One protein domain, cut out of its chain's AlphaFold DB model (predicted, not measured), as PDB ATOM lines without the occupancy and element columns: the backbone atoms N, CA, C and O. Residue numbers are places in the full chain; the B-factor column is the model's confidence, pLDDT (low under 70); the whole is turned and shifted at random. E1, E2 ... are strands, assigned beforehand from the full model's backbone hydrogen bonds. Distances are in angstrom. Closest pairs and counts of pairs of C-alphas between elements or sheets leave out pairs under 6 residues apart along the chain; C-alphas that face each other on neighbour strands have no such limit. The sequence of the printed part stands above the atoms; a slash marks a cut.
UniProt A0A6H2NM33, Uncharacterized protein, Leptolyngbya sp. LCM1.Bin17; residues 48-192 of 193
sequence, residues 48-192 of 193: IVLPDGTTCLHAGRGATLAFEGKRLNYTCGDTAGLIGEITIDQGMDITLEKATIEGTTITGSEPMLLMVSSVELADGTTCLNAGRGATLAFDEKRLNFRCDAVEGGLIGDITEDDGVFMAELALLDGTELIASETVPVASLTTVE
ATOM      1  N   ILE A  48     228.478 269.394 193.094       97.44
ATOM      2  CA  ILE A  48     227.328 269.241 193.991       97.44
ATOM      3  C   ILE A  48     227.806 269.504 195.414       97.44
ATOM      4  O   ILE A  48     228.720 268.838 195.889       97.44
ATOM      5  N   VAL A  49     227.197 270.465 196.101       98.12
ATOM      6  CA  VAL A  49     227.486 270.779 197.502       98.12
ATOM      7  C   VAL A  49     226.429 270.118 198.380       98.12
ATOM      8  O   VAL A  49     225.238 270.426 198.282       98.12
ATOM      9  N   LEU A  50     226.868 269.181 199.217       97.94
ATOM     10  CA  LEU A  50     226.024 268.439 200.155       97.94
ATOM     11  C   LEU A  50     225.637 269.301 201.376       97.94
ATOM     12  O   LEU A  50     226.309 270.297 201.656       97.94
ATOM     13  N   PRO A  51     224.613 268.909 202.164       97.44
ATOM     14  CA  PRO A  51     224.173 269.681 203.333       97.44
ATOM     15  C   PRO A  51     225.236 269.817 204.432       97.44
ATOM     16  O   PRO A  51     225.200 270.756 205.224       97.44
ATOM     17  N   ASP A  52     226.199 268.891 204.478       96.25
ATOM     18  CA  ASP A  52     227.354 268.942 205.383       96.25
ATOM     19  C   ASP A  52     228.452 269.922 204.909       96.25
ATOM     20  O   ASP A  52     229.467 270.089 205.585       96.25
ATOM     21  N   GLY A  53     228.245 270.590 203.767       96.62
ATOM     22  CA  GLY A  53     229.189 271.505 203.128       96.62
ATOM     23  C   GLY A  53     230.233 270.812 202.251       96.62
ATOM     24  O   GLY A  53     231.094 271.488 201.691       96.62
ATOM     25  N   THR A  54     230.188 269.483 202.120       97.25
ATOM     26  CA  THR A  54     231.119 268.743 201.264       97.25
ATOM     27  C   THR A  54     230.831 269.029 199.797       97.25
ATOM     28  O   THR A  54     229.719 268.803 199.320       97.25
ATOM     29  N   THR A  55     231.852 269.460 199.062       97.56
ATOM     30  CA  THR A  55     231.786 269.615 197.606       97.56
ATOM     31  C   THR A  55     232.178 268.314 196.916       97.56
ATOM     32  O   THR A  55     233.264 267.777 197.136       97.56
ATOM     33  N   CYS A  56     231.296 267.833 196.053       97.06
ATOM     34  CA  CYS A  56     231.493 266.678 195.198       97.06
ATOM     35  C   CYS A  56     231.734 267.148 193.762       97.06
ATOM     36  O   CYS A  56     230.851 267.755 193.159       97.06
ATOM     37  N   LEU A  57     232.915 266.868 193.214       95.56
ATOM     38  CA  LEU A  57     233.294 267.256 191.851       95.56
ATOM     39  C   LEU A  57     233.094 266.088 190.894       95.56
ATOM     40  O   LEU A  57     233.340 264.937 191.269       95.56
ATOM     41  N   HIS A  58     232.661 266.366 189.665       93.56
ATOM     42  CA  HIS A  58     232.492 265.320 188.662       93.56
ATOM     43  C   HIS A  58     233.832 264.611 188.384       93.56
ATOM     44  O   HIS A  58     234.834 265.236 188.045       93.56
ATOM     45  N   ALA A  59     233.857 263.284 188.512       89.81
ATOM     46  CA  ALA A  59     235.066 262.464 188.396       89.81
ATOM     47  C   ALA A  59     235.557 262.296 186.939       89.81
ATOM     48  O   ALA A  59     236.575 261.644 186.684       89.81
ATOM     49  N   GLY A  60     234.841 262.882 185.974       84.69
ATOM     50  CA  GLY A  60     235.137 262.794 184.553       84.69
ATOM     51  C   GLY A  60     234.730 261.457 183.930       84.69
ATOM     52  O   GLY A  60     234.159 260.569 184.555       84.69
ATOM     53  N   ARG A  61     235.057 261.289 182.644       79.38
ATOM     54  CA  ARG A  61     234.640 260.123 181.836       79.38
ATOM     55  C   ARG A  61     235.612 258.931 181.904       79.38
ATOM     56  O   ARG A  61     235.474 257.977 181.142       79.38
ATOM     57  N   GLY A  62     236.621 258.999 182.776       78.94
ATOM     58  CA  GLY A  62     237.703 258.014 182.887       78.94
ATOM     59  C   GLY A  62     237.301 256.701 183.567       78.94
ATOM     60  O   GLY A  62     236.127 256.446 183.825       78.94
ATOM     61  N   ALA A  63     238.287 255.847 183.867       68.62
ATOM     62  CA  ALA A  63     238.065 254.649 184.674       68.62
ATOM     63  C   ALA A  63     237.718 255.065 186.110       68.62
ATOM     64  O   ALA A  63     238.576 255.553 186.840       68.62
ATOM     65  N   THR A  64     236.457 254.885 186.493       78.25
ATOM     66  CA  THR A  64     235.957 255.221 187.827       78.25
ATOM     67  C   THR A  64     235.746 253.954 188.649       78.25
ATOM     68  O   THR A  64     235.532 252.870 188.096       78.25
ATOM     69  N   LEU A  65     235.839 254.078 189.976       86.75
ATOM     70  CA  LEU A  65     235.446 253.002 190.885       86.75
ATOM     71  C   LEU A  65     233.978 252.638 190.633       86.75
ATOM     72  O   LEU A  65     233.180 253.487 190.234       86.75
ATOM     73  N   ALA A  66     233.619 251.378 190.858       90.31
ATOM     74  CA  ALA A  66     232.242 250.925 190.741       90.31
ATOM     75  C   ALA A  66     231.863 250.049 191.934       90.31
ATOM     76  O   ALA A  66     232.678 249.269 192.427       90.31
ATOM     77  N   PHE A  67     230.614 250.168 192.370       92.81
ATOM     78  CA  PHE A  67     230.029 249.410 193.467       92.81
ATOM     79  C   PHE A  67     228.641 248.940 193.049       92.81
ATOM     80  O   PHE A  67     227.850 249.734 192.551       92.81
ATOM     81  N   GLU A  68     228.377 247.638 193.161       92.62
ATOM     82  CA  GLU A  68     227.096 247.035 192.749       92.62
ATOM     83  C   GLU A  68     226.658 247.403 191.314       92.62
ATOM     84  O   GLU A  68     225.479 247.563 191.012       92.62
ATOM     85  N   GLY A  69     227.626 247.554 190.404       92.06
ATOM     86  CA  GLY A  69     227.374 247.939 189.010       92.06
ATOM     87  C   GLY A  69     227.122 249.435 188.788       92.06
ATOM     88  O   GLY A  69     227.015 249.855 187.638       92.06
ATOM     89  N   LYS A  70     227.089 250.249 189.847       94.12
ATOM     90  CA  LYS A  70     226.999 251.712 189.778       94.12
ATOM     91  C   LYS A  70     228.394 252.317 189.760       94.12
ATOM     92  O   LYS A  70     229.269 251.900 190.516       94.12
ATOM     93  N   ARG A  71     228.609 253.299 188.890       93.50
ATOM     94  CA  ARG A  71     229.891 254.001 188.757       93.50
ATOM     95  C   ARG A  71     229.959 255.170 189.727       93.50
ATOM     96  O   ARG A  71     228.951 255.831 189.937       93.50
ATOM     97  N   LEU A  72     231.145 255.429 190.267       94.62
ATOM     98  CA  LEU A  72     231.478 256.670 190.958       94.62
ATOM     99  C   LEU A  72     231.505 257.802 189.933       94.62
ATOM    100  O   LEU A  72     232.399 257.836 189.087       94.62
ATOM    101  N   ASN A  73     230.508 258.679 189.992       93.88
ATOM    102  CA  ASN A  73     230.347 259.796 189.066       93.88
ATOM    103  C   ASN A  73     230.879 261.100 189.666       93.88
ATOM    104  O   ASN A  73     231.419 261.924 188.938       93.88
ATOM    105  N   TYR A  74     230.809 261.258 190.993       95.56
ATOM    106  CA  TYR A  74     231.352 262.426 191.689       95.56
ATOM    107  C   TYR A  74     232.245 262.008 192.856       95.56
ATOM    108  O   TYR A  74     231.948 261.045 193.563       95.56
ATOM    109  N   THR A  75     233.320 262.755 193.082       95.44
ATOM    110  CA  THR A  75     234.271 262.539 194.179       95.44
ATOM    111  C   THR A  75     234.071 263.614 195.237       95.44
ATOM    112  O   THR A  75     234.181 264.800 194.937       95.44
ATOM    113  N   CYS A  76     233.803 263.201 196.475       96.38
ATOM    114  CA  CYS A  76     233.511 264.074 197.614       96.38
ATOM    115  C   CYS A  76     234.665 264.000 198.634       96.38
ATOM    116  O   CYS A  76     234.475 263.590 199.781       96.38
ATOM    117  N   GLY A  77     235.885 264.323 198.195       93.69
ATOM    118  CA  GLY A  77     237.116 264.103 198.967       93.69
ATOM    119  C   GLY A  77     237.637 262.661 198.896       93.69
ATOM    120  O   GLY A  77     237.333 261.928 197.960       93.69
ATOM    121  N   ASP A  78     238.443 262.252 199.883       93.62
ATOM    122  CA  ASP A  78     239.165 260.963 199.853       93.62
ATOM    123  C   ASP A  78     238.336 259.765 200.348       93.62
ATOM    124  O   ASP A  78     238.680 258.613 200.086       93.62
ATOM    125  N   THR A  79     237.266 260.020 201.104       96.19
ATOM    126  CA  THR A  79     236.515 258.984 201.838       96.19
ATOM    127  C   THR A  79     235.069 258.834 201.384       96.19
ATOM    128  O   THR A  79     234.345 257.996 201.922       96.19
ATOM    129  N   ALA A  80     234.626 259.628 200.408       97.06
ATOM    130  CA  ALA A  80     233.256 259.597 199.927       97.06
ATOM    131  C   ALA A  80     233.151 259.964 198.444       97.06
ATOM    132  O   ALA A  80     234.001 260.653 197.878       97.06
ATOM    133  N   GLY A  81     232.055 259.549 197.823       97.06
ATOM    134  CA  GLY A  81     231.663 260.025 196.503       97.06
ATOM    135  C   GLY A  81     230.213 259.694 196.191       97.06
ATOM    136  O   GLY A  81     229.532 259.075 197.004       97.06
ATOM    137  N   LEU A  82     229.731 260.125 195.031       96.81
ATOM    138  CA  LEU A  82     228.371 259.856 194.573       96.81
ATOM    139  C   LEU A  82     228.414 258.820 193.460       96.81
ATOM    140  O   LEU A  82     229.195 258.956 192.510       96.81
ATOM    141  N   ILE A  83     227.597 257.781 193.596       96.00
ATOM    142  CA  ILE A  83     227.529 256.677 192.643       96.00
ATOM    143  C   ILE A  83     226.169 256.625 191.951       96.00
ATOM    144  O   ILE A  83     225.148 256.972 192.534       96.00
ATOM    145  N   GLY A  84     226.156 256.114 190.721       93.06
ATOM    146  CA  GLY A  84     224.924 255.920 189.961       93.06
ATOM    147  C   GLY A  84     224.351 257.213 189.378       93.06
ATOM    148  O   GLY A  84     225.024 258.241 189.314       93.06
ATOM    149  N   GLU A  85     223.124 257.116 188.882       91.56
ATOM    150  CA  GLU A  85     222.404 258.228 188.259       91.56
ATOM    151  C   GLU A  85     221.919 259.224 189.316       91.56
ATOM    152  O   GLU A  85     221.458 258.827 190.389       91.56
ATOM    153  N   ILE A  86     222.023 260.512 188.998       93.44
ATOM    154  CA  ILE A  86     221.486 261.592 189.818       93.44
ATOM    155  C   ILE A  86     220.191 262.052 189.170       93.44
ATOM    156  O   ILE A  86     220.190 262.543 188.047       93.44
ATOM    157  N   THR A  87     219.083 261.914 189.889       92.88
ATOM    158  CA  THR A  87     217.772 262.313 189.376       92.88
ATOM    159  C   THR A  87     217.287 263.548 190.111       92.88
ATOM    160  O   THR A  87     217.227 263.541 191.343       92.88
ATOM    161  N   ILE A  88     216.909 264.582 189.361       91.50
ATOM    162  CA  ILE A  88     216.295 265.799 189.892       91.50
ATOM    163  C   ILE A  88     214.824 265.787 189.480       91.50
ATOM    164  O   ILE A  88     214.509 265.831 188.295       91.50
ATOM    165  N   ASP A  89     213.932 265.698 190.459       87.31
ATOM    166  CA  ASP A  89     212.486 265.701 190.270       87.31
ATOM    167  C   ASP A  89     211.900 267.078 190.597       87.31
ATOM    168  O   ASP A  89     212.306 267.765 191.547       87.31
ATOM    169  N   GLN A  90     210.928 267.489 189.783       81.75
ATOM    170  CA  GLN A  90     210.211 268.764 189.897       81.75
ATOM    171  C   GLN A  90     211.142 269.983 190.024       81.75
ATOM    172  O   GLN A  90     210.818 270.958 190.710       81.75
ATOM    173  N   GLY A  91     212.319 269.897 189.404       78.19
ATOM    174  CA  GLY A  91     213.396 270.880 189.440       78.19
ATOM    175  C   GLY A  91     213.987 271.202 190.815       78.19
ATOM    176  O   GLY A  91     214.780 272.129 190.895       78.19
ATOM    177  N   MET A  92     213.634 270.507 191.901       88.69
ATOM    178  CA  MET A  92     214.113 270.869 193.246       88.69
ATOM    179  C   MET A  92     214.521 269.679 194.104       88.69
ATOM    180  O   MET A  92     215.391 269.849 194.950       88.69
ATOM    181  N   ASP A  93     213.914 268.509 193.927       93.06
ATOM    182  CA  ASP A  93     214.198 267.340 194.756       93.06
ATOM    183  C   ASP A  93     215.250 266.477 194.069       93.06
ATOM    184  O   ASP A  93     215.033 265.991 192.967       93.06
ATOM    185  N   ILE A  94     216.406 266.290 194.697       95.19
ATOM    186  CA  ILE A  94     217.512 265.510 194.142       95.19
ATOM    187  C   ILE A  94     217.645 264.192 194.900       95.19
ATOM    188  O   ILE A  94     217.759 264.162 196.127       95.19
ATOM    189  N   THR A  95     217.628 263.090 194.155       95.94
ATOM    190  CA  THR A  95     217.926 261.750 194.669       95.94
ATOM    191  C   THR A  95     219.305 261.333 194.181       95.94
ATOM    192  O   THR A  95     219.599 261.409 192.988       95.94
ATOM    193  N   LEU A  96     220.149 260.906 195.115       96.25
ATOM    194  CA  LEU A  96     221.523 260.479 194.860       96.25
ATOM    195  C   LEU A  96     221.918 259.354 195.817       96.25
ATOM    196  O   LEU A  96     221.218 259.078 196.788       96.25
ATOM    197  N   GLU A  97     223.053 258.710 195.567       97.56
ATOM    198  CA  GLU A  97     223.576 257.654 196.432       97.56
ATOM    199  C   GLU A  97     225.012 257.965 196.844       97.56
ATOM    200  O   GLU A  97     225.922 258.014 196.012       97.56
ATOM    201  N   LYS A  98     225.211 258.198 198.145       97.69
ATOM    202  CA  LYS A  98     226.515 258.513 198.725       97.69
ATOM    203  C   LYS A  98     227.233 257.215 199.063       97.69
ATOM    204  O   LYS A  98     226.737 256.402 199.835       97.69
ATOM    205  N   ALA A  99     228.406 257.028 198.482       97.88
ATOM    206  CA  ALA A  99     229.291 255.902 198.715       97.88
ATOM    207  C   ALA A  99     230.381 256.257 199.732       97.88
ATOM    208  O   ALA A  99     230.927 257.361 199.699       97.88
ATOM    209  N   THR A 100     230.741 255.297 200.584       97.75
ATOM    210  CA  THR A 100     231.902 255.372 201.484       97.75
ATOM    211  C   THR A 100     233.100 254.700 200.825       97.75
ATOM    212  O   THR A 100     232.988 253.583 200.315       97.75
ATOM    213  N   ILE A 101     234.252 255.370 200.839       96.50
ATOM    214  CA  ILE A 101     235.486 254.928 200.184       96.50
ATOM    215  C   ILE A 101     236.563 254.662 201.239       96.50
ATOM    216  O   ILE A 101     236.868 255.516 202.069       96.50
ATOM    217  N   GLU A 102     237.185 253.484 201.168       96.31
ATOM    218  CA  GLU A 102     238.377 253.129 201.937       96.31
ATOM    219  C   GLU A 102     239.519 252.765 200.979       96.31
ATOM    220  O   GLU A 102     239.531 251.716 200.324       96.31
ATOM    221  N   GLY A 103     240.496 253.666 200.863       93.00
ATOM    222  CA  GLY A 103     241.604 253.526 199.922       93.00
ATOM    223  C   GLY A 103     241.130 253.606 198.471       93.00
ATOM    224  O   GLY A 103     240.900 254.687 197.950       93.00
ATOM    225  N   THR A 104     241.015 252.457 197.804       90.94
ATOM    226  CA  THR A 104     240.567 252.360 196.396       90.94
ATOM    227  C   THR A 104     239.317 251.498 196.245       90.94
ATOM    228  O   THR A 104     239.002 251.028 195.157       90.94
ATOM    229  N   THR A 105     238.622 251.226 197.349       93.06
ATOM    230  CA  THR A 105     237.451 250.350 197.379       93.06
ATOM    231  C   THR A 105     236.269 251.092 197.981       93.06
ATOM    232  O   THR A 105     236.413 251.785 198.984       93.06
ATOM    233  N   ILE A 106     235.098 250.928 197.371       96.25
ATOM    234  CA  ILE A 106     233.834 251.378 197.950       96.25
ATOM    235  C   ILE A 106     233.364 250.299 198.928       96.25
ATOM    236  O   ILE A 106     233.260 249.130 198.549       96.25
ATOM    237  N   THR A 107     233.123 250.675 200.182       96.94
ATOM    238  CA  THR A 107     232.775 249.743 201.271       96.94
ATOM    239  C   THR A 107     231.291 249.736 201.617       96.94
ATOM    240  O   THR A 107     230.814 248.793 202.245       96.94
ATOM    241  N   GLY A 108     230.549 250.748 201.173       96.81
ATOM    242  CA  GLY A 108     229.102 250.819 201.319       96.81
ATOM    243  C   GLY A 108     228.521 252.022 200.593       96.81
ATOM    244  O   GLY A 108     229.260 252.881 200.106       96.81
ATOM    245  N   SER A 109     227.196 252.077 200.542       97.75
ATOM    246  CA  SER A 109     226.455 253.202 199.992       97.75
ATOM    247  C   SER A 109     225.126 253.415 200.715       97.75
ATOM    248  O   SER A 109     224.574 252.490 201.316       97.75
ATOM    249  N   GLU A 110     224.628 254.649 200.676       97.44
ATOM    250  CA  GLU A 110     223.349 255.050 201.258       97.44
ATOM    251  C   GLU A 110     222.603 256.001 200.305       97.44
ATOM    252  O   GLU A 110     223.196 256.980 199.831       97.44
ATOM    253  N   PRO A 111     221.317 255.742 199.995       97.12
ATOM    254  CA  PRO A 111     220.510 256.667 199.214       97.12
ATOM    255  C   PRO A 111     220.176 257.913 200.036       97.12
ATOM    256  O   PRO A 111     219.814 257.826 201.207       97.12
ATOM    257  N   MET A 112     220.232 259.075 199.395       96.75
ATOM    258  CA  MET A 112     219.877 260.362 199.981       96.75
ATOM    259  C   MET A 112     218.808 261.038 199.127       96.75
ATOM    260  O   MET A 112     218.878 261.025 197.898       96.75
ATOM    261  N   LEU A 113     217.845 261.659 199.803       96.81
ATOM    262  CA  LEU A 113     216.867 262.559 199.207       96.81
ATOM    263  C   LEU A 113     217.106 263.953 199.781       96.81
ATOM    264  O   LEU A 113     216.998 264.144 200.992       96.81
ATOM    265  N   LEU A 114     217.445 264.901 198.917       97.00
ATOM    266  CA  LEU A 114     217.789 266.270 199.287       97.00
ATOM    267  C   LEU A 114     216.970 267.264 198.462       97.00
ATOM    268  O   LEU A 114     216.334 266.896 197.477       97.00
ATOM    269  N   MET A 115     217.033 268.536 198.841       96.00
ATOM    270  CA  MET A 115     216.467 269.643 198.076       96.00
ATOM    271  C   MET A 115     217.577 270.564 197.571       96.00
ATOM    272  O   MET A 115     218.470 270.926 198.331       96.00
ATOM    273  N   VAL A 116     217.517 270.992 196.314       96.75
ATOM    274  CA  VAL A 116     218.414 272.007 195.750       96.75
ATOM    275  C   VAL A 116     218.003 273.382 196.284       96.75
ATOM    276  O   VAL A 116     216.906 273.867 196.008       96.75
ATOM    277  N   SER A 117     218.870 274.020 197.069       96.62
ATOM    278  CA  SER A 117     218.637 275.341 197.663       96.62
ATOM    279  C   SER A 117     219.125 276.483 196.772       96.62
ATOM    280  O   SER A 117     218.496 277.546 196.735       96.62
ATOM    281  N   SER A 118     220.205 276.264 196.020       97.44
ATOM    282  CA  SER A 118     220.719 277.213 195.035       97.44
ATOM    283  C   SER A 118     221.411 276.517 193.870       97.44
ATOM    284  O   SER A 118     221.938 275.412 194.003       97.44
ATOM    285  N   VAL A 119     221.422 277.204 192.735       97.38
ATOM    286  CA  VAL A 119     222.073 276.801 191.491       97.38
ATOM    287  C   VAL A 119     223.025 277.915 191.083       97.38
ATOM    288  O   VAL A 119     222.611 279.070 191.020       97.38
ATOM    289  N   GLU A 120     224.278 277.586 190.803       97.56
ATOM    290  CA  GLU A 120     225.229 278.503 190.172       97.56
ATOM    291  C   GLU A 120     225.374 278.118 188.698       97.56
ATOM    292  O   GLU A 120     225.639 276.956 188.381       97.56
ATOM    293  N   LEU A 121     225.168 279.068 187.791       96.88
ATOM    294  CA  LEU A 121     225.348 278.879 186.353       96.88
ATOM    295  C   LEU A 121     226.827 279.008 185.969       96.88
ATOM    296  O   LEU A 121     227.625 279.576 186.709       96.88
ATOM    297  N   ALA A 122     227.207 278.512 184.790       95.56
ATOM    298  CA  ALA A 122     228.601 278.579 184.330       95.56
ATOM    299  C   ALA A 122     229.150 280.002 184.142       95.56
ATOM    300  O   ALA A 122     230.364 280.190 184.114       95.56
ATOM    301  N   ASP A 123     228.277 281.000 184.000       94.19
ATOM    302  CA  ASP A 123     228.659 282.413 183.937       94.19
ATOM    303  C   ASP A 123     228.824 283.065 185.328       94.19
ATOM    304  O   ASP A 123     229.167 284.245 185.416       94.19
ATOM    305  N   GLY A 124     228.609 282.303 186.410       94.94
ATOM    306  CA  GLY A 124     228.663 282.756 187.800       94.94
ATOM    307  C   GLY A 124     227.341 283.309 188.344       94.94
ATOM    308  O   GLY A 124     227.277 283.680 189.517       94.94
ATOM    309  N   THR A 125     226.280 283.369 187.533       96.75
ATOM    310  CA  THR A 125     224.946 283.787 187.987       96.75
ATOM    311  C   THR A 125     224.424 282.829 189.054       96.75
ATOM    312  O   THR A 125     224.446 281.612 188.868       96.75
ATOM    313  N   THR A 126     223.898 283.368 190.158       97.62
ATOM    314  CA  THR A 126     223.347 282.557 191.248       97.62
ATOM    315  C   THR A 126     221.826 282.618 191.253       97.62
ATOM    316  O   THR A 126     221.217 283.687 191.307       97.62
ATOM    317  N   CYS A 127     221.195 281.449 191.252       97.44
ATOM    318  CA  CYS A 127     219.751 281.297 191.295       97.44
ATOM    319  C   CYS A 127     219.321 280.600 192.591       97.44
ATOM    320  O   CYS A 127     219.745 279.486 192.891       97.44
ATOM    321  N   LEU A 128     218.462 281.253 193.372       96.69
ATOM    322  CA  LEU A 128     217.971 280.749 194.656       96.69
ATOM    323  C   LEU A 128     216.611 280.074 194.495       96.69
ATOM    324  O   LEU A 128     215.772 280.543 193.722       96.69
ATOM    325  N   ASN A 129     216.378 279.001 195.250       94.75
ATOM    326  CA  ASN A 129     215.111 278.276 195.236       94.75
ATOM    327  C   ASN A 129     213.936 279.214 195.588       94.75
ATOM    328  O   ASN A 129     213.961 279.928 196.594       94.75
ATOM    329  N   ALA A 130     212.900 279.223 194.746       91.94
ATOM    330  CA  ALA A 130     211.734 280.099 194.873       91.94
ATOM    331  C   ALA A 130     210.676 279.596 195.881       91.94
ATOM    332  O   ALA A 130     209.690 280.291 196.145       91.94
ATOM    333  N   GLY A 131     210.875 278.407 196.454       87.25
ATOM    334  CA  GLY A 131     210.015 277.764 197.438       87.25
ATOM    335  C   GLY A 131     208.830 276.991 196.846       87.25
ATOM    336  O   GLY A 131     208.415 277.156 195.696       87.25
ATOM    337  N   ARG A 132     208.220 276.141 197.682       76.12
ATOM    338  CA  ARG A 132     207.001 275.386 197.353       76.12
ATOM    339  C   ARG A 132     205.768 276.229 197.707       76.12
ATOM    340  O   ARG A 132     205.373 276.259 198.867       76.12
ATOM    341  N   GLY A 133     205.138 276.927 196.756       68.56
ATOM    342  CA  GLY A 133     203.846 277.562 197.081       68.56
ATOM    343  C   GLY A 133     203.181 278.484 196.063       68.56
ATOM    344  O   GLY A 133     201.956 278.543 196.050       68.56
ATOM    345  N   ALA A 134     203.922 279.194 195.212       54.44
ATOM    346  CA  ALA A 134     203.326 280.098 194.220       54.44
ATOM    347  C   ALA A 134     204.364 280.506 193.171       54.44
ATOM    348  O   ALA A 134     204.845 281.640 193.159       54.44
ATOM    349  N   THR A 135     204.759 279.564 192.319       70.69
ATOM    350  CA  THR A 135     205.697 279.862 191.237       70.69
ATOM    351  C   THR A 135     204.935 280.169 189.953       70.69
ATOM    352  O   THR A 135     203.900 279.561 189.678       70.69
ATOM    353  N   LEU A 136     205.421 281.157 189.197       85.56
ATOM    354  CA  LEU A 136     204.958 281.398 187.831       85.56
ATOM    355  C   LEU A 136     205.183 280.117 187.017       85.56
ATOM    356  O   LEU A 136     206.148 279.387 187.263       85.56
ATOM    357  N   ALA A 137     204.281 279.836 186.083       87.88
ATOM    358  CA  ALA A 137     204.409 278.707 185.179       87.88
ATOM    359  C   ALA A 137     204.269 279.189 183.737       87.88
ATOM    360  O   ALA A 137     203.370 279.973 183.428       87.88
ATOM    361  N   PHE A 138     205.152 278.698 182.881       90.06
ATOM    362  CA  PHE A 138     205.231 279.023 181.465       90.06
ATOM    363  C   PHE A 138     205.331 277.709 180.706       90.06
ATOM    364  O   PHE A 138     206.189 276.895 181.033       90.06
ATOM    365  N   ASP A 139     204.430 277.466 179.757       89.69
ATOM    366  CA  ASP A 139     204.408 276.221 178.977       89.69
ATOM    367  C   ASP A 139     204.499 274.954 179.848       89.69
ATOM    368  O   ASP A 139     205.306 274.062 179.604       89.69
ATOM    369  N   GLU A 140     203.698 274.907 180.921       89.19
ATOM    370  CA  GLU A 140     203.657 273.806 181.903       89.19
ATOM    371  C   GLU A 140     204.942 273.629 182.740       89.19
ATOM    372  O   GLU A 140     204.984 272.793 183.643       89.19
ATOM    373  N   LYS A 141     205.960 274.471 182.529       92.31
ATOM    374  CA  LYS A 141     207.194 274.513 183.317       92.31
ATOM    375  C   LYS A 141     207.081 275.541 184.427       92.31
ATOM    376  O   LYS A 141     206.653 276.673 184.216       92.31
ATOM    377  N   ARG A 142     207.485 275.160 185.634       92.31
ATOM    378  CA  ARG A 142     207.441 276.030 186.816       92.31
ATOM    379  C   ARG A 142     208.756 276.774 186.980       92.31
ATOM    380  O   ARG A 142     209.805 276.167 186.825       92.31
ATOM    381  N   LEU A 143     208.691 278.047 187.359       93.69
ATOM    382  CA  LEU A 143     209.847 278.826 187.805       93.69
ATOM    383  C   LEU A 143     210.314 278.315 189.173       93.69
ATOM    384  O   LEU A 143     209.734 278.674 190.195       93.69
ATOM    385  N   ASN A 144     211.330 277.460 189.194       94.50
ATOM    386  CA  ASN A 144     211.811 276.803 190.410       94.50
ATOM    387  C   ASN A 144     212.876 277.633 191.139       94.50
ATOM    388  O   ASN A 144     212.949 277.599 192.368       94.50
ATOM    389  N   PHE A 145     213.639 278.446 190.404       95.50
ATOM    390  CA  PHE A 145     214.683 279.305 190.964       95.50
ATOM    391  C   PHE A 145     214.560 280.729 190.437       95.50
ATOM    392  O   PHE A 145     214.122 280.927 189.310       95.50
ATOM    393  N   ARG A 146     214.971 281.717 191.233       95.38
ATOM    394  CA  ARG A 146     215.093 283.126 190.828       95.38
ATOM    395  C   ARG A 146     216.560 283.511 190.783       95.38
ATOM    396  O   ARG A 146     217.255 283.276 191.770       95.38
ATOM    397  N   CYS A 147     217.001 284.099 189.680       96.50
ATOM    398  CA  CYS A 147     218.399 284.477 189.485       96.50
ATOM    399  C   CYS A 147     218.635 285.944 189.868       96.50
ATOM    400  O   CYS A 147     217.727 286.766 189.772       96.50
ATOM    401  N   ASP A 148     219.837 286.267 190.341       92.06
ATOM    402  CA  ASP A 148     220.205 287.608 190.812       92.06
ATOM    403  C   ASP A 148     220.646 288.563 189.690       92.06
ATOM    404  O   ASP A 148     220.404 289.769 189.773       92.06
ATOM    405  N   ALA A 149     221.262 288.029 188.636       89.81
ATOM    406  CA  ALA A 149     221.817 288.810 187.532       89.81
ATOM    407  C   ALA A 149     220.789 289.217 186.459       89.81
ATOM    408  O   ALA A 149     221.066 290.108 185.654       89.81
ATOM    409  N   VAL A 150     219.611 288.584 186.430       90.25
ATOM    410  CA  VAL A 150     218.582 288.804 185.401       90.25
ATOM    411  C   VAL A 150     217.187 288.889 186.010       90.25
ATOM    412  O   VAL A 150     216.891 288.248 187.016       90.25
ATOM    413  N   GLU A 151     216.296 289.651 185.373       92.88
ATOM    414  CA  GLU A 151     214.869 289.608 185.697       92.88
ATOM    415  C   GLU A 151     214.294 288.299 185.148       92.88
ATOM    416  O   GLU A 151     213.948 288.187 183.975       92.88
ATOM    417  N   GLY A 152     214.303 287.257 185.978       94.00
ATOM    418  CA  GLY A 152     213.975 285.914 185.529       94.00
ATOM    419  C   GLY A 152     214.411 284.814 186.486       94.00
ATOM    420  O   GLY A 152     214.574 285.020 187.694       94.00
ATOM    421  N   GLY A 153     214.559 283.611 185.946       96.12
ATOM    422  CA  GLY A 153     214.915 282.450 186.743       96.12
ATOM    423  C   GLY A 153     214.911 281.141 185.970       96.12
ATOM    424  O   GLY A 153     214.665 281.120 184.769       96.12
ATOM    425  N   LEU A 154     215.180 280.041 186.668       95.94
ATOM    426  CA  LEU A 154     215.223 278.720 186.049       95.94
ATOM    427  C   LEU A 154     213.832 278.094 186.058       95.94
ATOM    428  O   LEU A 154     213.181 278.034 187.110       95.94
ATOM    429  N   ILE A 155     213.385 277.635 184.892       94.81
ATOM    430  CA  ILE A 155     212.095 276.971 184.707       94.81
ATOM    431  C   ILE A 155     212.276 275.482 184.407       94.81
ATOM    432  O   ILE A 155     213.246 275.079 183.774       94.81
ATOM    433  N   GLY A 156     211.311 274.664 184.827       92.88
ATOM    434  CA  GLY A 156     211.317 273.227 184.544       92.88
ATOM    435  C   GLY A 156     212.379 272.461 185.336       92.88
ATOM    436  O   GLY A 156     212.779 272.882 186.425       92.88
ATOM    437  N   ASP A 157     212.787 271.313 184.802       92.75
ATOM    438  CA  ASP A 157     213.726 270.409 185.463       92.75
ATOM    439  C   ASP A 157     215.177 270.721 185.081       92.75
ATOM    440  O   ASP A 157     215.476 271.136 183.960       92.75
ATOM    441  N   ILE A 158     216.086 270.480 186.025       95.12
ATOM    442  CA  ILE A 158     217.522 270.441 185.752       95.12
ATOM    443  C   ILE A 158     217.834 269.025 185.277       95.12
ATOM    444  O   ILE A 158     217.481 268.052 185.940       95.12
ATOM    445  N   THR A 159     218.485 268.914 184.126       93.50
ATOM    446  CA  THR A 159     218.843 267.625 183.521       93.50
ATOM    447  C   THR A 159     220.337 267.384 183.649       93.50
ATOM    448  O   THR A 159     221.110 268.338 183.649       93.50
ATOM    449  N   GLU A 160     220.739 266.125 183.775       90.56
ATOM    450  CA  GLU A 160     222.138 265.701 183.823       90.56
ATOM    451  C   GLU A 160     222.430 264.823 182.607       90.56
ATOM    452  O   GLU A 160     221.674 263.894 182.321       90.56
ATOM    453  N   ASP A 161     223.489 265.147 181.869       87.06
ATOM    454  CA  ASP A 161     223.975 264.353 180.742       87.06
ATOM    455  C   ASP A 161     225.505 264.276 180.779       87.06
ATOM    456  O   ASP A 161     226.202 265.288 180.679       87.06
ATOM    457  N   ASP A 162     226.040 263.062 180.928       84.69
ATOM    458  CA  ASP A 162     227.480 262.779 180.983       84.69
ATOM    459  C   ASP A 162     228.270 263.665 181.981       84.69
ATOM    460  O   ASP A 162     229.399 264.107 181.709       84.69
ATOM    461  N   GLY A 163     227.678 263.915 183.145       85.06
ATOM    462  CA  GLY A 163     228.212 264.732 184.226       85.06
ATOM    463  C   GLY A 163     228.048 266.227 184.024       85.06
ATOM    464  O   GLY A 163     228.715 266.992 184.709       85.06
ATOM    465  N   VAL A 164     227.229 266.658 183.066       90.19
ATOM    466  CA  VAL A 164     226.939 268.071 182.818       90.19
ATOM    467  C   VAL A 164     225.490 268.347 183.172       90.19
ATOM    468  O   VAL A 164     224.577 267.752 182.604       90.19
ATOM    469  N   PHE A 165     225.279 269.282 184.093       94.19
ATOM    470  CA  PHE A 165     223.949 269.760 184.429       94.19
ATOM    471  C   PHE A 165     223.540 270.884 183.478       94.19
ATOM    472  O   PHE A 165     224.287 271.844 183.275       94.19
ATOM    473  N   MET A 166     222.334 270.784 182.931       95.31
ATOM    474  CA  MET A 166     221.725 271.795 182.074       95.31
ATOM    475  C   MET A 166     220.399 272.249 182.681       95.31
ATOM    476  O   MET A 166     219.599 271.428 183.139       95.31
ATOM    477  N   ALA A 167     220.155 273.555 182.646       96.19
ATOM    478  CA  ALA A 167     218.913 274.177 183.091       96.19
ATOM    479  C   ALA A 167     218.332 275.069 181.987       96.19
ATOM    480  O   ALA A 167     219.036 275.466 181.060       96.19
ATOM    481  N   GLU A 168     217.047 275.405 182.080       96.62
ATOM    482  CA  GLU A 168     216.414 276.385 181.195       96.62
ATOM    483  C   GLU A 168     216.260 277.724 181.918       96.62
ATOM    484  O   GLU A 168     215.483 277.847 182.867       96.62
ATOM    485  N   LEU A 169     217.012 278.727 181.467       97.12
ATOM    486  CA  LEU A 169     216.940 280.095 181.958       97.12
ATOM    487  C   LEU A 169     215.830 280.841 181.220       97.12
ATOM    488  O   LEU A 169     215.863 280.958 180.000       97.12
ATOM    489  N   ALA A 170     214.863 281.364 181.966       96.75
ATOM    490  CA  ALA A 170     213.781 282.201 181.468       96.75
ATOM    491  C   ALA A 170     214.035 283.675 181.805       96.75
ATOM    492  O   ALA A 170     214.260 284.016 182.968       96.75
ATOM    493  N   LEU A 171     213.925 284.545 180.799       96.62
ATOM    494  CA  LEU A 171     213.938 286.000 180.938       96.62
ATOM    495  C   LEU A 171     212.503 286.526 180.958       96.62
ATOM    496  O   LEU A 171     211.703 286.193 180.077       96.62
ATOM    497  N   LEU A 172     212.183 287.349 181.953       95.31
ATOM    498  CA  LEU A 172     210.836 287.836 182.223       95.31
ATOM    499  C   LEU A 172     210.754 289.366 182.128       95.31
ATOM    500  O   LEU A 172     211.695 290.069 182.478       95.31
ATOM    501  N   ASP A 173     209.589 289.863 181.714       94.81
ATOM    502  CA  ASP A 173     209.152 291.252 181.920       94.81
ATOM    503  C   ASP A 173     207.921 291.210 182.836       94.81
ATOM    504  O   ASP A 173     206.812 290.843 182.426       94.81
ATOM    505  N   GLY A 174     208.134 291.440 184.135       90.88
ATOM    506  CA  GLY A 174     207.115 291.240 185.163       90.88
ATOM    507  C   GLY A 174     206.661 289.779 185.296       90.88
ATOM    508  O   GLY A 174     207.229 289.008 186.069       90.88
ATOM    509  N   THR A 175     205.586 289.399 184.598       90.69
ATOM    510  CA  THR A 175     205.052 288.019 184.585       90.69
ATOM    511  C   THR A 175     204.962 287.419 183.186       90.69
ATOM    512  O   THR A 175     204.344 286.370 183.024       90.69
ATOM    513  N   GLU A 176     205.505 288.090 182.174       93.56
ATOM    514  CA  GLU A 176     205.531 287.608 180.794       93.56
ATOM    515  C   GLU A 176     206.887 286.967 180.488       93.56
ATOM    516  O   GLU A 176     207.924 287.511 180.861       93.56
ATOM    517  N   LEU A 177     206.878 285.811 179.818       95.50
ATOM    518  CA  LEU A 177     208.091 285.168 179.315       95.50
ATOM    519  C   LEU A 177     208.516 285.841 178.012       95.50
ATOM    520  O   LEU A 177     207.789 285.786 177.022       95.50
ATOM    521  N   ILE A 178     209.706 286.436 178.007       97.06
ATOM    522  CA  ILE A 178     210.254 287.134 176.839       97.06
ATOM    523  C   ILE A 178     211.138 286.206 176.009       97.06
ATOM    524  O   ILE A 178     211.072 286.209 174.780       97.06
ATOM    525  N   ALA A 179     211.964 285.403 176.676       96.50
ATOM    526  CA  ALA A 179     212.835 284.419 176.048       96.50
ATOM    527  C   ALA A 179     213.177 283.304 177.040       96.50
ATOM    528  O   ALA A 179     213.154 283.523 178.253       96.50
ATOM    529  N   SER A 180     213.548 282.136 176.523       97.06
ATOM    530  CA  SER A 180     214.239 281.115 177.302       97.06
ATOM    531  C   SER A 180     215.404 280.518 176.522       97.06
ATOM    532  O   SER A 180     215.400 280.493 175.288       97.06
ATOM    533  N   GLU A 181     216.419 280.061 177.245       96.94
ATOM    534  CA  GLU A 181     217.572 279.373 176.678       96.94
ATOM    535  C   GLU A 181     218.093 278.281 177.615       96.94
ATOM    536  O   GLU A 181     217.903 278.325 178.830       96.94
ATOM    537  N   THR A 182     218.754 277.277 177.043       96.88
ATOM    538  CA  THR A 182     219.384 276.203 177.813       96.88
ATOM    539  C   THR A 182     220.802 276.612 178.202       96.88
ATOM    540  O   THR A 182     221.629 276.882 177.332       96.88
ATOM    541  N   VAL A 183     221.083 276.622 179.504       96.56
ATOM    542  CA  VAL A 183     222.344 277.084 180.093       96.56
ATOM    543  C   VAL A 183     223.025 275.977 180.902       96.56
ATOM    544  O   VAL A 183     222.340 275.184 181.558       96.56
ATOM    545  N   PRO A 184     224.366 275.900 180.877       96.31
ATOM    546  CA  PRO A 184     225.113 274.986 181.731       96.31
ATOM    547  C   PRO A 184     225.110 275.453 183.190       96.31
ATOM    548  O   PRO A 184     225.258 276.640 183.493       96.31
ATOM    549  N   VAL A 185     224.989 274.490 184.096       96.31
ATOM    550  CA  VAL A 185     225.050 274.684 185.546       96.31
ATOM    551  C   VAL A 185     226.449 274.321 186.040       96.31
ATOM    552  O   VAL A 185     226.934 273.220 185.789       96.31
ATOM    553  N   ALA A 186     227.088 275.242 186.759       96.50
ATOM    554  CA  ALA A 186     228.378 275.024 187.403       96.50
ATOM    555  C   ALA A 186     228.231 274.283 188.732       96.50
ATOM    556  O   ALA A 186     229.001 273.369 189.020       96.50
ATOM    557  N   SER A 187     227.241 274.637 189.558       97.06
ATOM    558  CA  SER A 187     227.047 273.936 190.827       97.06
ATOM    559  C   SER A 187     225.603 273.866 191.310       97.06
ATOM    560  O   SER A 187     224.790 274.757 191.062       97.06
ATOM    561  N   LEU A 188     225.296 272.788 192.034       97.44
ATOM    562  CA  LEU A 188     224.052 272.598 192.775       97.44
ATOM    563  C   LEU A 188     224.364 272.575 194.270       97.44
ATOM    564  O   LEU A 188     225.106 271.710 194.730       97.44
ATOM    565  N   THR A 189     223.783 273.484 195.045       98.12
ATOM    566  CA  THR A 189     223.849 273.427 196.513       98.12
ATOM    567  C   THR A 189     222.586 272.792 197.056       98.12
ATOM    568  O   THR A 189     221.483 273.128 196.628       98.12
ATOM    569  N   THR A 190     222.744 271.866 198.000       97.69
ATOM    570  CA  THR A 190     221.645 271.056 198.526       97.69
ATOM    571  C   THR A 190     221.466 271.217 200.032       97.69
ATOM    572  O   THR A 190     222.395 271.555 200.763       97.69
ATOM    573  N   VAL A 191     220.243 270.979 200.497       97.12
ATOM    574  CA  VAL A 191     219.836 270.978 201.905       97.12
ATOM    575  C   VAL A 191     218.959 269.761 202.188       97.12
ATOM    576  O   VAL A 191     218.398 269.159 201.271       97.12
ATOM    577  N   GLU A 192     218.838 269.388 203.460       94.31
ATOM    578  CA  GLU A 192     217.820 268.420 203.878       94.31
ATOM    579  C   GLU A 192     216.413 269.029 203.674       94.31
ATOM    580  O   GLU A 192     216.254 270.240 203.868       94.31
TER     581      GLU A 192
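What this domain is: This is residues 48 to 192 of the 193 residues of an uncharacterized protein of Leptolyngbya sp. LCM1.Bin17 (UniProt A0A6H2NM33). The model shows two lobes of antiparallel strands set end to end: a barrel, closed by E5 to E10, and beyond it a curled sheet of E1 to E4 and the first part of E5, not closed by named strands. E5, the longest strand with 17 residues, runs from the curled sheet into the barrel. The printed part has 145 residues with ten named strands, E1 to E10 in chain order, and no named helix; the class is all strand. The ten form a meander, each strand the antiparallel neighbour of the one before. The whole is compact by its radius of gyration of the C-alphas, 16.2 A, yet elongated, spanning 53 by 28 by 24 A.

How they stand to each other: E1, residues 55 to 58, and E2, residues 70 to 75, form a hairpin, with N 75 and O 57 2.8 A apart. E3, residues 80 to 89, lies on the other side of E2, with N 82 and O 74 at 2.8 A, and bends by 77 degrees at residue 84. E4, residues 93 to 102, is antiparallel to E3 at 169 degrees, with N 89 and O 93 at 2.8 A. E5, residues 105 to 121, pairs with E4 over its residues 105 to 115, N 94 and O 114 being 2.8 A apart, and bends by 96 degrees at residue 108. E6, residues 126 to 129, has N 127 2.8 A from O 119 of E5. E7, residues 141 to 147, has N 146 2.9 A from O 128 of E6. E8, residues 152 to 161, has N 156 2.9 A from O 142 of E7. E9, residues 164 to 173, has N 166 2.8 A from O 159 of E8. E10, residues 176 to 191, has N 183 2.8 A from O 167 of E9, bends by 99 degrees at residue 179, and closes the ring on E5, with N 191 and O 115 at 2.8 A. The closest C-alphas of E3 and E8 are those of Ile 88 and Ile 158, 6.3 A apart.

Where its parts are: E1 begins at C-alpha 55 (231.786, 269.615, 197.606). E4 is 29.0 A long, E5 32.9 A and E9 29.2 A. E10, 30.4 A long, ends at C-alpha 191 (219.836, 270.978, 201.905).

The domain as a whole: The two C-alphas farthest apart are those of Gly 103 and Gly 174, 53.2 A. The printed part has no cut. The links E1 to E2 and E6 to E7 are long. Residues 63, 133 and 134 have pLDDT under 70.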